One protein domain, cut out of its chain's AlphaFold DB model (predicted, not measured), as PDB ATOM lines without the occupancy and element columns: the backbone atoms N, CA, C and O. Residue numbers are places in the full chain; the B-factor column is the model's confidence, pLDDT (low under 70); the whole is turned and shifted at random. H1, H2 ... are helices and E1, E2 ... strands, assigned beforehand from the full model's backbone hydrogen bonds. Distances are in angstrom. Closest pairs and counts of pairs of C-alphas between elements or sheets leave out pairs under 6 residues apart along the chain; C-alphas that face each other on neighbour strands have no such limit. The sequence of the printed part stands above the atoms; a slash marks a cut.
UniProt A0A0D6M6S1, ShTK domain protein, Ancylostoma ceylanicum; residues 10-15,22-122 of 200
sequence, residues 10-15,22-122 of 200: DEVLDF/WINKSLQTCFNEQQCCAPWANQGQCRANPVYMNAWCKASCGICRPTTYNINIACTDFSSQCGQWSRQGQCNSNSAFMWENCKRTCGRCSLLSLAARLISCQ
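This is residues 10 to 15 and 22 to 122 of the 200 residues of the protein "ShTK domain protein" of Ancylostoma ceylanicum (UniProt A0A0D6M6S1). Two small clusters of three short helices each, H2 to H4 and H5 to H7, sit side by side with few contacts inside each, joined by a long stretch without named elements, residues 57 to 81. At one end of the longest axis lie a small pair of strands, E1 and E2, and the short helix H1; at the other end H8 and H9 make a corner. The printed part has 107 residues, with two strands and then nine helices along it; the sheet has the order E1 - E2, antiparallel, and the class is mostly helix. The whole is compact, with a radius of gyration of the C-alphas of 13.9 A and spans of 41 by 35 by 24 A.

Look first at E1, residues 10 to 14, and E2, residues 22 to 24, antiparallel neighbours at 122 degrees; N 10 and O 23 are within hydrogen-bond range at 3.3 A. From E2 a tight link leads to H1, residues 25 to 29, which touches no helix. Next find H2, residues 37 to 42, and H4, residues 50 to 56: they only just touch, with 3 pairs of C-alphas within 8 A, the closest those of Cys 37 and Trp 56 at 7.6 A. H3, residues 45 to 48, touches H4 only at the corner, and only just, with 3 such pairs; C-alphas 46 and 53 are closest, 5.5 A apart. In the other cluster, H5, residues 82 to 87, and H7, residues 95 to 101, are close but not clearly touching, at a shallow tilt of 29 degrees, opposite ways; C-alphas 82 and 98 are closest, at 7.8 A. H6, residues 90 to 93, only just touches H7, and only at the corner, with 3 pairs; C-alphas 91 and 98 are closest, at 5.5 A. H8, residues 109 to 112, likewise only just touches H9, residues 114 to 120, only at the corner, with 3 pairs; C-alphas 111 and 117 are closest, at 5.3 A. H2 and H7 are only just apart, at 8.5 A. Every O i to N i+4 pair is within hydrogen-bond range in H2, H4, H5, H7 and H9; H1 has 0 of 1, but 2 of 2 O i to N i+3 pairs, and H3, H6 and H8 are too short for an i+4 pair.

Find C-alpha 10 at (337.035, 334.511, 194.237); from there E1 runs 12.2 A to C-alpha 14. H4 begins at C-alpha 50, (306.058, 332.726, 197.892), and spans 9.9 A. H7 spans 9.8 A, and H9 spans 9.9 A to C-alpha 120 at (308.725, 311.649, 195.360).

The C-alphas of Trp 22 and Ile 119 are the two farthest apart, at 41.3 A. Residues 16 to 21 are not printed, and C-alphas 15 and 22 are 13.7 A apart across this cut. The link from H4 to H5 is long, 25 residues. The pLDDT of the printed part averages 85.6 and is under 70 at residues 10 to 15, 22 to 28, 112 and 114.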
ATOM      1  N   ASP A  10     336.522 335.316 195.348       57.12
ATOM      2  CA  ASP A  10     337.035 334.511 194.237       57.12
ATOM      3  C   ASP A  10     336.804 335.296 192.932       57.12
ATOM      4  O   ASP A  10     335.688 335.756 192.659       57.12
ATOM      5  N   GLU A  11     337.855 335.469 192.126       59.28
ATOM      6  CA  GLU A  11     337.736 336.021 190.775       59.28
ATOM      7  C   GLU A  11     337.113 334.953 189.867       59.28
ATOM      8  O   GLU A  11     337.707 333.901 189.623       59.28
ATOM      9  N   VAL A  12     335.900 335.205 189.371       60.16
ATOM     10  CA  VAL A  12     335.267 334.345 188.364       60.16
ATOM     11  C   VAL A  12     334.956 335.144 187.106       60.16
ATOM     12  O   VAL A  12     334.595 336.322 187.158       60.16
ATOM     13  N   LEU A  13     335.102 334.485 185.959       55.62
ATOM     14  CA  LEU A  13     334.790 335.057 184.655       55.62
ATOM     15  C   LEU A  13     333.290 334.915 184.382       55.62
ATOM     16  O   LEU A  13     332.768 333.801 184.300       55.62
ATOM     17  N   ASP A  14     332.594 336.039 184.209       58.00
ATOM     18  CA  ASP A  14     331.252 336.026 183.632       58.00
ATOM     19  C   ASP A  14     331.366 335.769 182.124       58.00
ATOM     20  O   ASP A  14     331.710 336.658 181.342       58.00
ATOM     21  N   PHE A  15     331.057 334.541 181.704       50.09
ATOM     22  CA  PHE A  15     331.087 334.129 180.298       50.09
ATOM     23  C   PHE A  15     330.097 334.893 179.405       50.09
ATOM     24  O   PHE A  15     330.213 334.824 178.183       50.09
ATOM     25  N   TRP A  22     334.297 340.212 190.831       59.16
ATOM     26  CA  TRP A  22     334.655 339.867 192.201       59.16
ATOM     27  C   TRP A  22     333.409 339.357 192.911       59.16
ATOM     28  O   TRP A  22     332.587 340.141 193.397       59.16
ATOM     29  N   ILE A  23     333.227 338.039 192.936       57.06
ATOM     30  CA  ILE A  23     332.095 337.447 193.633       57.06
ATOM     31  C   ILE A  23     332.492 337.223 195.090       57.06
ATOM     32  O   ILE A  23     333.452 336.522 195.401       57.06
ATOM     33  N   ASN A  24     331.714 337.803 196.004       55.81
ATOM     34  CA  ASN A  24     331.796 337.444 197.412       55.81
ATOM     35  C   ASN A  24     331.535 335.941 197.536       55.81
ATOM     36  O   ASN A  24     330.504 335.473 197.069       55.81
ATOM     37  N   LYS A  25     332.423 335.176 198.173       48.44
ATOM     38  CA  LYS A  25     332.273 333.720 198.362       48.44
ATOM     39  C   LYS A  25     330.938 333.314 199.013       48.44
ATOM     40  O   LYS A  25     330.489 332.184 198.845       48.44
ATOM     41  N   SER A  26     330.228 334.244 199.658       49.78
ATOM     42  CA  SER A  26     328.831 334.072 200.101       49.78
ATOM     43  C   SER A  26     327.781 333.973 198.975       49.78
ATOM     44  O   SER A  26     326.695 333.439 199.211       49.78
ATOM     45  N   LEU A  27     328.087 334.384 197.740       51.44
ATOM     46  CA  LEU A  27     327.234 334.222 196.550       51.44
ATOM     47  C   LEU A  27     327.215 332.773 196.018       51.44
ATOM     48  O   LEU A  27     326.401 332.452 195.156       51.44
ATOM     49  N   GLN A  28     328.053 331.879 196.564       56.34
ATOM     50  CA  GLN A  28     327.991 330.429 196.317       56.34
ATOM     51  C   GLN A  28     326.706 329.782 196.859       56.34
ATOM     52  O   GLN A  28     326.419 328.625 196.573       56.34
ATOM     53  N   THR A  29     325.922 330.498 197.667       70.88
ATOM     54  CA  THR A  29     324.802 329.930 198.434       70.88
ATOM     55  C   THR A  29     323.472 329.915 197.683       70.88
ATOM     56  O   THR A  29     322.402 329.826 198.290       70.88
ATOM     57  N   CYS A  30     323.498 329.978 196.352       91.25
ATOM     58  CA  CYS A  30     322.272 329.834 195.588       91.25
ATOM     59  C   CYS A  30     321.943 328.357 195.389       91.25
ATOM     60  O   CYS A  30     322.287 327.800 194.357       91.25
ATOM     61  N   PHE A  31     321.279 327.725 196.357       93.31
ATOM     62  CA  PHE A  31     320.796 326.344 196.259       93.31
ATOM     63  C   PHE A  31     319.290 326.252 196.504       93.31
ATOM     64  O   PHE A  31     318.665 327.122 197.121       93.31
ATOM     65  N   ASN A  32     318.708 325.167 196.006       94.38
ATOM     66  CA  ASN A  32     317.418 324.683 196.469       94.38
ATOM     67  C   ASN A  32     317.650 323.806 197.703       94.38
ATOM     68  O   ASN A  32     318.557 322.984 197.728       94.38
ATOM     69  N   GLU A  33     316.795 323.925 198.701       93.56
ATOM     70  CA  GLU A  33     316.846 323.130 199.928       93.56
ATOM     71  C   GLU A  33     315.992 321.853 199.826       93.56
ATOM     72  O   GLU A  33     316.061 320.975 200.683       93.56
ATOM     73  N   GLN A  34     315.151 321.752 198.790       91.44
ATOM     74  CA  GLN A  34     314.205 320.655 198.598       91.44
ATOM     75  C   GLN A  34     314.322 320.049 197.193       91.44
ATOM     76  O   GLN A  34     314.333 320.757 196.187       91.44
ATOM     77  N   GLN A  35     314.276 318.718 197.120       88.69
ATOM     78  CA  GLN A  35     314.307 317.915 195.880       88.69
ATOM     79  C   GLN A  35     313.175 318.200 194.879       88.69
ATOM     80  O   GLN A  35     313.232 317.777 193.722       88.69
ATOM     81  N   CYS A  36     312.136 318.907 195.323       89.81
ATOM     82  CA  CYS A  36     310.919 319.170 194.563       89.81
ATOM     83  C   CYS A  36     310.780 320.626 194.110       89.81
ATOM     84  O   CYS A  36     309.766 320.986 193.514       89.81
ATOM     85  N   CYS A  37     311.797 321.461 194.326       91.88
ATOM     86  CA  CYS A  37     311.737 322.869 193.951       91.88
ATOM     87  C   CYS A  37     311.498 323.097 192.456       91.88
ATOM     88  O   CYS A  37     310.656 323.920 192.108       91.88
ATOM     89  N   ALA A  38     312.163 322.339 191.578       89.81
ATOM     90  CA  ALA A  38     311.967 322.456 190.134       89.81
ATOM     91  C   ALA A  38     310.511 322.173 189.695       89.81
ATOM     92  O   ALA A  38     309.903 323.040 189.064       89.81
ATOM     93  N   PRO A  39     309.891 321.020 190.028       86.88
ATOM     94  CA  PRO A  39     308.506 320.782 189.633       86.88
ATOM     95  C   PRO A  39     307.500 321.706 190.342       86.88
ATOM     96  O   PRO A  39     306.530 322.113 189.707       86.88
ATOM     97  N   TRP A  40     307.726 322.104 191.599       89.00
ATOM     98  CA  TRP A  40     306.869 323.094 192.268       89.00
ATOM     99  C   TRP A  40     306.941 324.472 191.600       89.00
ATOM    100  O   TRP A  40     305.910 325.111 191.389       89.00
ATOM    101  N   ALA A  41     308.139 324.923 191.218       91.44
ATOM    102  CA  ALA A  41     308.321 326.180 190.497       91.44
ATOM    103  C   ALA A  41     307.613 326.154 189.136       91.44
ATOM    104  O   ALA A  41     306.876 327.089 188.821       91.44
ATOM    105  N   ASN A  42     307.738 325.051 188.387       88.19
ATOM    106  CA  ASN A  42     307.054 324.859 187.102       88.19
ATOM    107  C   ASN A  42     305.522 324.889 187.216       88.19
ATOM    108  O   ASN A  42     304.843 325.211 186.247       88.19
ATOM    109  N   GLN A  43     304.972 324.586 188.391       86.75
ATOM    110  CA  GLN A  43     303.537 324.674 188.677       86.75
ATOM    111  C   GLN A  43     303.103 326.023 189.263       86.75
ATOM    112  O   GLN A  43     301.974 326.172 189.722       86.75
ATOM    113  N   GLY A  44     303.989 327.017 189.289       89.88
ATOM    114  CA  GLY A  44     303.654 328.359 189.757       89.88
ATOM    115  C   GLY A  44     303.650 328.524 191.277       89.88
ATOM    116  O   GLY A  44     303.208 329.568 191.765       89.88
ATOM    117  N   GLN A  45     304.198 327.572 192.047       89.94
ATOM    118  CA  GLN A  45     304.277 327.701 193.509       89.94
ATOM    119  C   GLN A  45     305.095 328.917 193.950       89.94
ATOM    120  O   GLN A  45     304.821 329.471 195.007       89.94
ATOM    121  N   CYS A  46     306.037 329.403 193.135       94.75
ATOM    122  CA  CYS A  46     306.760 330.643 193.432       94.75
ATOM    123  C   CYS A  46     305.820 331.847 193.629       94.75
ATOM    124  O   CYS A  46     306.140 332.754 194.388       94.75
ATOM    125  N   ARG A  47     304.654 331.851 192.961       93.56
ATOM    126  CA  ARG A  47     303.617 332.884 193.109       93.56
ATOM    127  C   ARG A  47     302.539 332.487 194.112       93.56
ATOM    128  O   ARG A  47     302.094 333.333 194.875       93.56
ATOM    129  N   ALA A  48     302.118 331.221 194.099       88.69
ATOM    130  CA  ALA A  48     301.035 330.735 194.955       88.69
ATOM    131  C   ALA A  48     301.455 330.548 196.425       88.69
ATOM    132  O   ALA A  48     300.643 330.725 197.328       88.69
ATOM    133  N   ASN A  49     302.725 330.215 196.675       89.12
ATOM    134  CA  ASN A  49     303.302 330.042 198.005       89.12
ATOM    135  C   ASN A  49     304.704 330.683 198.102       89.12
ATOM    136  O   ASN A  49     305.714 329.993 198.284       89.12
ATOM    137  N   PRO A  50     304.787 332.017 197.981       90.69
ATOM    138  CA  PRO A  50     306.058 332.726 197.892       90.69
ATOM    139  C   PRO A  50     306.870 332.616 199.184       90.69
ATOM    140  O   PRO A  50     308.089 332.515 199.128       90.69
ATOM    141  N   VAL A  51     306.225 332.571 200.356       90.31
ATOM    142  CA  VAL A  51     306.932 332.473 201.646       90.31
ATOM    143  C   VAL A  51     307.735 331.175 201.730       90.31
ATOM    144  O   VAL A  51     308.922 331.201 202.050       90.31
ATOM    145  N   TYR A  52     307.114 330.040 201.404       88.94
ATOM    146  CA  TYR A  52     307.810 328.758 201.413       88.94
ATOM    147  C   TYR A  52     308.851 328.688 200.293       88.94
ATOM    148  O   TYR A  52     310.010 328.349 200.524       88.94
ATOM    149  N   MET A  53     308.458 329.045 199.074       93.69
ATOM    150  CA  MET A  53     309.330 328.895 197.917       93.69
ATOM    151  C   MET A  53     310.552 329.819 197.972       93.69
ATOM    152  O   MET A  53     311.639 329.400 197.585       93.69
ATOM    153  N   ASN A  54     310.432 331.024 198.528       91.38
ATOM    154  CA  ASN A  54     311.572 331.925 198.697       91.38
ATOM    155  C   ASN A  54     312.538 331.443 199.781       91.38
ATOM    156  O   ASN A  54     313.726 331.732 199.702       91.38
ATOM    157  N   ALA A  55     312.058 330.702 200.781       87.94
ATOM    158  CA  ALA A  55     312.919 330.135 201.812       87.94
ATOM    159  C   ALA A  55     313.660 328.880 201.314       87.94
ATOM    160  O   ALA A  55     314.865 328.742 201.531       87.94
ATOM    161  N   TRP A  56     312.951 327.988 200.615       93.50
ATOM    162  CA  TRP A  56     313.430 326.634 200.315       93.50
ATOM    163  C   TRP A  56     313.798 326.405 198.846       93.50
ATOM    164  O   TRP A  56     314.555 325.494 198.544       93.50
ATOM    165  N   CYS A  57     313.302 327.218 197.919       95.00
ATOM    166  CA  CYS A  57     313.419 327.005 196.473       95.00
ATOM    167  C   CYS A  57     313.967 328.233 195.742       95.00
ATOM    168  O   CYS A  57     313.550 328.557 194.628       95.00
ATOM    169  N   LYS A  58     314.923 328.911 196.388       94.44
ATOM    170  CA  LYS A  58     315.515 330.184 195.962       94.44
ATOM    171  C   LYS A  58     315.976 330.156 194.505       94.44
ATOM    172  O   LYS A  58     315.603 331.034 193.731       94.44
ATOM    173  N   ALA A  59     316.739 329.129 194.131       94.56
ATOM    174  CA  ALA A  59     317.285 329.006 192.785       94.56
ATOM    175  C   ALA A  59     316.182 328.729 191.745       94.56
ATOM    176  O   ALA A  59     316.132 329.387 190.709       94.56
ATOM    177  N   SER A  60     315.243 327.822 192.044       94.75
ATOM    178  CA  SER A  60     314.137 327.494 191.121       94.75
ATOM    179  C   SER A  60     313.162 328.650 190.907       94.75
ATOM    180  O   SER A  60     312.604 328.785 189.824       94.75
ATOM    181  N   CYS A  61     312.955 329.489 191.924       95.88
ATOM    182  CA  CYS A  61     312.104 330.675 191.825       95.88
ATOM    183  C   CYS A  61     312.841 331.933 191.357       95.88
ATOM    184  O   CYS A  61     312.231 332.997 191.285       95.88
ATOM    185  N   GLY A  62     314.136 331.832 191.044       94.06
ATOM    186  CA  GLY A  62     314.936 332.965 190.578       94.06
ATOM    187  C   GLY A  62     315.180 334.047 191.635       94.06
ATOM    188  O   GLY A  62     315.535 335.164 191.273       94.06
ATOM    189  N   ILE A  63     315.013 333.727 192.923       93.81
ATOM    190  CA  ILE A  63     315.349 334.614 194.052       93.81
ATOM    191  C   ILE A  63     316.861 334.822 194.141       93.81
ATOM    192  O   ILE A  63     317.333 335.883 194.537       93.81
ATOM    193  N   CYS A  64     317.621 333.811 193.733       93.06
ATOM    194  CA  CYS A  64     319.051 333.903 193.505       93.06
ATOM    195  C   CYS A  64     319.396 333.256 192.160       93.06
ATOM    196  O   CYS A  64     318.594 332.509 191.591       93.06
ATOM    197  N   ARG A  65     320.603 333.526 191.656       90.50
ATOM    198  CA  ARG A  65     321.128 332.911 190.434       90.50
ATOM    199  C   ARG A  65     322.377 332.084 190.743       90.50
ATOM    200  O   ARG A  65     323.327 332.647 191.284       90.50
ATOM    201  N   PRO A  66     322.396 330.784 190.402       90.25
ATOM    202  CA  PRO A  66     323.607 329.979 190.469       90.25
ATOM    203  C   PRO A  66     324.665 330.517 189.504       90.25
ATOM    204  O   PRO A  66     324.366 330.734 188.331       90.25
ATOM    205  N   THR A  67     325.890 330.708 189.984       87.25
ATOM    206  CA  THR A  67     327.037 331.111 189.149       87.25
ATOM    207  C   THR A  67     328.024 329.968 188.925       87.25
ATOM    208  O   THR A  67     328.747 329.967 187.935       87.25
ATOM    209  N   THR A  68     328.027 328.965 189.804       85.31
ATOM    210  CA  THR A  68     328.980 327.843 189.785       85.31
ATOM    211  C   THR A  68     328.417 326.530 189.269       85.31
ATOM    212  O   THR A  68     329.159 325.570 189.073       85.31
ATOM    213  N   TYR A  69     327.113 326.467 189.016       89.62
ATOM    214  CA  TYR A  69     326.472 325.294 188.444       89.62
ATOM    215  C   TYR A  69     325.288 325.697 187.567       89.62
ATOM    216  O   TYR A  69     324.740 326.790 187.683       89.62
ATOM    217  N   ASN A  70     324.866 324.787 186.693       90.12
ATOM    218  CA  ASN A  70     323.680 324.977 185.870       90.12
ATOM    219  C   ASN A  70     322.517 324.153 186.438       90.12
ATOM    220  O   ASN A  70     322.536 322.923 186.388       90.12
ATOM    221  N   ILE A  71     321.492 324.847 186.942       89.25
ATOM    222  CA  ILE A  71     320.287 324.254 187.547       89.25
ATOM    223  C   ILE A  71     319.508 323.326 186.598       89.25
ATOM    224  O   ILE A  71     318.786 322.440 187.053       89.25
ATOM    225  N   ASN A  72     319.674 323.487 185.283       86.69
ATOM    226  CA  ASN A  72     318.994 322.676 184.274       86.69
ATOM    227  C   ASN A  72     319.731 321.364 183.958       86.69
ATOM    228  O   ASN A  72     319.174 320.501 183.279       86.69
ATOM    229  N   ILE A  73     320.968 321.181 184.441       87.44
ATOM    230  CA  ILE A  73     321.691 319.921 184.258       87.44
ATOM    231  C   ILE A  73     321.116 318.879 185.213       87.44
ATOM    232  O   ILE A  73     321.139 319.023 186.434       87.44
ATOM    233  N   ALA A  74     320.597 317.803 184.628       79.88
ATOM    234  CA  ALA A  74     319.786 316.838 185.345       79.88
ATOM    235  C   ALA A  74     320.602 316.014 186.365       79.88
ATOM    236  O   ALA A  74     320.257 315.992 187.543       79.88
ATOM    237  N   CYS A  75     321.687 315.355 185.948       90.81
ATOM    238  CA  CYS A  75     322.483 314.456 186.797       90.81
ATOM    239  C   CYS A  75     323.893 315.013 187.017       90.81
ATOM    240  O   CYS A  75     324.850 314.584 186.379       90.81
ATOM    241  N   THR A  76     324.033 315.982 187.916       92.38
ATOM    242  CA  THR A  76     325.350 316.470 188.336       92.38
ATOM    243  C   THR A  76     325.326 316.878 189.802       92.38
ATOM    244  O   THR A  76     324.262 317.045 190.401       92.38
ATOM    245  N   ASP A  77     326.516 317.012 190.370       94.62
ATOM    246  CA  ASP A  77     326.713 317.630 191.672       94.62
ATOM    247  C   ASP A  77     326.916 319.135 191.466       94.62
ATOM    248  O   ASP A  77     327.628 319.556 190.554       94.62
ATOM    249  N   PHE A  78     326.258 319.940 192.291       92.75
ATOM    250  CA  PHE A  78     326.272 321.402 192.240       92.75
ATOM    251  C   PHE A  78     327.289 322.019 193.209       92.75
ATOM    252  O   PHE A  78     327.465 323.232 193.229       92.75
ATOM    253  N   SER A  79     327.971 321.192 194.005       91.62
ATOM    254  CA  SER A  79     329.024 321.616 194.924       91.62
ATOM    255  C   SER A  79     330.204 320.650 194.878       91.62
ATOM    256  O   SER A  79     330.029 319.429 194.857       91.62
ATOM    257  N   SER A  80     331.421 321.190 194.946       91.88
ATOM    258  CA  SER A  80     332.649 320.403 195.119       91.88
ATOM    259  C   SER A  80     332.685 319.650 196.458       91.88
ATOM    260  O   SER A  80     333.388 318.650 196.590       91.88
ATOM    261  N   GLN A  81     331.875 320.073 197.433       94.00
ATOM    262  CA  GLN A  81     331.798 319.483 198.771       94.00
ATOM    263  C   GLN A  81     330.912 318.231 198.849       94.00
ATOM    264  O   GLN A  81     330.917 317.540 199.868       94.00
ATOM    265  N   CYS A  82     330.181 317.884 197.783       96.75
ATOM    266  CA  CYS A  82     329.263 316.741 197.784       96.75
ATOM    267  C   CYS A  82     329.937 315.428 198.216       96.75
ATOM    268  O   CYS A  82     329.348 314.660 198.978       96.75
ATOM    269  N   GLY A  83     331.191 315.194 197.809       97.75
ATOM    270  CA  GLY A  83     331.958 314.019 198.233       97.75
ATOM    271  C   GLY A  83     332.218 313.979 199.743       97.75
ATOM    272  O   GLY A  83     332.056 312.930 200.371       97.75
ATOM    273  N   GLN A  84     332.563 315.120 200.347       97.94
ATOM    274  CA  GLN A  84     332.762 315.228 201.794       97.94
ATOM    275  C   GLN A  84     331.439 315.031 202.546       97.94
ATOM    276  O   GLN A  84     331.373 314.215 203.466       97.94
ATOM    277  N   TRP A  85     330.373 315.714 202.128       97.75
ATOM    278  CA  TRP A  85     329.048 315.598 202.740       97.75
ATOM    279  C   TRP A  85     328.495 314.175 202.656       97.75
ATOM    280  O   TRP A  85     327.938 313.657 203.625       97.75
ATOM    281  N   SER A  86     328.707 313.491 201.532       98.38
ATOM    282  CA  SER A  86     328.326 312.086 201.388       98.38
ATOM    283  C   SER A  86     329.039 311.189 202.399       98.38
ATOM    284  O   SER A  86     328.390 310.361 203.031       98.38
ATOM    285  N   ARG A  87     330.353 311.370 202.603       98.44
ATOM    286  CA  ARG A  87     331.123 310.618 203.615       98.44
ATOM    287  C   ARG A  87     330.651 310.900 205.043       98.44
ATOM    288  O   ARG A  87     330.756 310.030 205.896       98.44
ATOM    289  N   GLN A  88     330.088 312.081 205.286       98.31
ATOM    290  CA  GLN A  88     329.451 312.455 206.554       98.31
ATOM    291  C   GLN A  88     328.012 311.919 206.696       98.31
ATOM    292  O   GLN A  88     327.328 312.244 207.663       98.31
ATOM    293  N   GLY A  89     327.518 311.122 205.742       97.88
ATOM    294  CA  GLY A  89     326.186 310.514 205.796       97.88
ATOM    295  C   GLY A  89     325.039 311.425 205.344       97.88
ATOM    296  O   GLY A  89     323.875 311.034 205.452       97.88
ATOM    297  N   GLN A  90     325.338 312.603 204.782       98.12
ATOM    298  CA  GLN A  90     324.326 313.610 204.432       98.12
ATOM    299  C   GLN A  90     323.322 313.118 203.384       98.12
ATOM    300  O   GLN A  90     322.171 313.538 203.403       98.12
ATOM    301  N   CYS A  91     323.696 312.179 202.508       97.06
ATOM    302  CA  CYS A  91     322.759 311.589 201.540       97.06
ATOM    303  C   CYS A  91     321.523 310.938 202.197       97.06
ATOM    304  O   CYS A  91     320.494 310.774 201.531       97.06
ATOM    305  N   ASN A  92     321.633 310.577 203.482       95.94
ATOM    306  CA  ASN A  92     320.563 309.993 204.282       95.94
ATOM    307  C   ASN A  92     319.983 311.007 205.277       95.94
ATOM    308  O   ASN A  92     318.767 311.177 205.319       95.94
ATOM    309  N   SER A  93     320.833 311.693 206.052       95.81
ATOM    310  CA  SER A  93     320.393 312.619 207.109       95.81
ATOM    311  C   SER A  93     319.881 313.965 206.585       95.81
ATOM    312  O   SER A  93     319.037 314.582 207.227       95.81
ATOM    313  N   ASN A  94     320.338 314.393 205.408       95.00
ATOM    314  CA  ASN A  94     319.908 315.607 204.713       95.00
ATOM    315  C   ASN A  94     319.548 315.286 203.254       95.00
ATOM    316  O   ASN A  94     320.028 315.893 202.292       95.00
ATOM    317  N   SER A  95     318.726 314.250 203.099       93.44
ATOM    318  CA  SER A  95     318.356 313.684 201.805       93.44
ATOM    319  C   SER A  95     317.760 314.723 200.857       93.44
ATOM    320  O   SER A  95     318.213 314.808 199.725       93.44
ATOM    321  N   ALA A  96     316.834 315.572 201.308       91.31
ATOM    322  CA  ALA A  96     316.172 316.543 200.435       91.31
ATOM    323  C   ALA A  96     317.136 317.518 199.746       91.31
ATOM    324  O   ALA A  96     317.062 317.708 198.529       91.31
ATOM    325  N   PHE A  97     318.081 318.071 200.504       94.19
ATOM    326  CA  PHE A  97     319.128 318.922 199.958       94.19
ATOM    327  C   PHE A  97     320.079 318.120 199.071       94.19
ATOM    328  O   PHE A  97     320.390 318.516 197.950       94.19
ATOM    329  N   MET A  98     320.553 316.970 199.548       95.75
ATOM    330  CA  MET A  98     321.568 316.195 198.838       95.75
ATOM    331  C   MET A  98     321.033 315.584 197.539       95.75
ATOM    332  O   MET A  98     321.761 315.477 196.557       95.75
ATOM    333  N   TRP A  99     319.758 315.216 197.486       92.62
ATOM    334  CA  TRP A  99     319.109 314.702 196.282       92.62
ATOM    335  C   TRP A  99     318.838 315.807 195.266       92.62
ATOM    336  O   TRP A  99     318.587 315.504 194.104       92.62
ATOM    337  N   GLU A 100     318.894 317.072 195.676       91.81
ATOM    338  CA  GLU A 100     318.789 318.206 194.769       91.81
ATOM    339  C   GLU A 100     320.154 318.739 194.342       91.81
ATOM    340  O   GLU A 100     320.342 319.070 193.176       91.81
ATOM    341  N   ASN A 101     321.132 318.778 195.238       94.12
ATOM    342  CA  ASN A 101     322.402 319.459 194.980       94.12
ATOM    343  C   ASN A 101     323.579 318.500 194.778       94.12
ATOM    344  O   ASN A 101     324.601 318.899 194.237       94.12
ATOM    345  N   CYS A 102     323.449 317.231 195.160       96.12
ATOM    346  CA  CYS A 102     324.506 316.214 195.095       96.12
ATOM    347  C   CYS A 102     323.986 314.917 194.457       96.12
ATOM    348  O   CYS A 102     324.195 313.803 194.956       96.12
ATOM    349  N   LYS A 103     323.242 315.075 193.356       94.00
ATOM    350  CA  LYS A 103     322.484 314.007 192.693       94.00
ATOM    351  C   LYS A 103     323.355 312.830 192.284       94.00
ATOM    352  O   LYS A 103     322.945 311.682 192.462       94.00
ATOM    353  N   ARG A 104     324.538 313.101 191.733       95.56
ATOM    354  CA  ARG A 104     325.439 312.058 191.243       95.56
ATOM    355  C   ARG A 104     326.112 311.357 192.413       95.56
ATOM    356  O   ARG A 104     326.043 310.134 192.490       95.56
ATOM    357  N   THR A 105     326.677 312.119 193.346       97.50
ATOM    358  CA  THR A 105     327.372 311.559 194.513       97.50
ATOM    359  C   THR A 105     326.446 310.680 195.365       97.50
ATOM    360  O   THR A 105     326.850 309.603 195.790       97.50
ATOM    361  N   CYS A 106     325.186 311.078 195.565       96.50
ATOM    362  CA  CYS A 106     324.222 310.281 196.335       96.50
ATOM    363  C   CYS A 106     323.498 309.188 195.528       96.50
ATOM    364  O   CYS A 106     322.583 308.558 196.060       96.50
ATOM    365  N   GLY A 107     323.837 308.984 194.248       93.62
ATOM    366  CA  GLY A 107     323.197 307.969 193.401       93.62
ATOM    367  C   GLY A 107     321.712 308.235 193.116       93.62
ATOM    368  O   GLY A 107     320.921 307.307 192.973       93.62
ATOM    369  N   ARG A 108     321.302 309.505 193.054       90.88
ATOM    370  CA  ARG A 108     319.895 309.936 192.929       90.88
ATOM    371  C   ARG A 108     319.495 310.395 191.536       90.88
ATOM    372  O   ARG A 108     318.387 310.886 191.347       90.88
ATOM    373  N   CYS A 109     320.334 310.167 190.533       89.06
ATOM    374  CA  CYS A 109     319.990 310.490 189.152       89.06
ATOM    375  C   CYS A 109     318.788 309.694 188.609       89.06
ATOM    376  O   CYS A 109     318.128 310.140 187.679       89.06
ATOM    377  N   SER A 110     318.419 308.563 189.217       79.31
ATOM    378  CA  SER A 110     317.184 307.836 188.877       79.31
ATOM    379  C   SER A 110     315.900 308.606 189.231       79.31
ATOM    380  O   SER A 110     314.859 308.392 188.600       79.31
ATOM    381  N   LEU A 111     315.969 309.569 190.161       71.56
ATOM    382  CA  LEU A 111     314.861 310.481 190.474       71.56
ATOM    383  C   LEU A 111     314.583 311.487 189.348       71.56
ATOM    384  O   LEU A 111     313.606 312.223 189.414       71.56
ATOM    385  N   LEU A 112     315.410 311.525 188.299       69.50
ATOM    386  CA  LEU A 112     315.194 312.381 187.133       69.50
ATOM    387  C   LEU A 112     314.103 311.862 186.204       69.50
ATOM    388  O   LEU A 112     313.592 312.637 185.397       69.50
ATOM    389  N   SER A 113     313.712 310.586 186.319       78.00
ATOM    390  CA  SER A 113     312.533 310.125 185.593       78.00
ATOM    391  C   SER A 113     311.318 310.907 186.088       78.00
ATOM    392  O   SER A 113     311.076 311.004 187.293       78.00
ATOM    393  N   LEU A 114     310.544 311.466 185.153       68.00
ATOM    394  CA  LEU A 114     309.332 312.217 185.478       68.00
ATOM    395  C   LEU A 114     308.433 311.406 186.424       68.00
ATOM    396  O   LEU A 114     307.913 311.945 187.387       68.00
ATOM    397  N   ALA A 115     308.322 310.092 186.214       72.25
ATOM    398  CA  ALA A 115     307.570 309.205 187.095       72.25
ATOM    399  C   ALA A 115     308.109 309.173 188.539       72.25
ATOM    400  O   ALA A 115     307.330 309.393 189.466       72.25
ATOM    401  N   ALA A 116     309.412 308.947 188.746       76.50
ATOM    402  CA  ALA A 116     309.994 308.905 190.090       76.50
ATOM    403  C   ALA A 116     309.902 310.264 190.790       76.50
ATOM    404  O   ALA A 116     309.508 310.332 191.949       76.50
ATOM    405  N   ARG A 117     310.185 311.353 190.067       74.62
ATOM    406  CA  ARG A 117     310.093 312.718 190.597       74.62
ATOM    407  C   ARG A 117     308.666 313.086 190.980       74.62
ATOM    408  O   ARG A 117     308.461 313.690 192.026       74.62
ATOM    409  N   LEU A 118     307.677 312.680 190.179       73.50
ATOM    410  CA  LEU A 118     306.270 312.898 190.499       73.50
ATOM    411  C   LEU A 118     305.870 312.169 191.790       73.50
ATOM    412  O   LEU A 118     305.316 312.789 192.693       73.50
ATOM    413  N   ILE A 119     306.242 310.893 191.922       74.19
ATOM    414  CA  ILE A 119     305.977 310.098 193.131       74.19
ATOM    415  C   ILE A 119     306.666 310.719 194.358       74.19
ATOM    416  O   ILE A 119     306.030 310.920 195.390       74.19
ATOM    417  N   SER A 120     307.950 311.075 194.250       78.12
ATOM    418  CA  SER A 120     308.725 311.649 195.360       78.12
ATOM    419  C   SER A 120     308.273 313.050 195.775       78.12
ATOM    420  O   SER A 120     308.537 313.454 196.905       78.12
ATOM    421  N   CYS A 121     307.601 313.780 194.887       81.19
ATOM    422  CA  CYS A 121     307.126 315.140 195.130       81.19
ATOM    423  C   CYS A 121     305.615 315.224 195.364       81.19
ATOM    424  O   CYS A 121     305.039 316.302 195.233       81.19
ATOM    425  N   GLN A 122     304.992 314.100 195.742       71.00
ATOM    426  CA  GLN A 122     303.568 314.010 196.085       71.00
ATOM    427  C   GLN A 122     302.643 314.445 194.938       71.00
ATOM    428  O   GLN A 122     301.517 314.896 195.154       71.00
TER     429      GLN A 122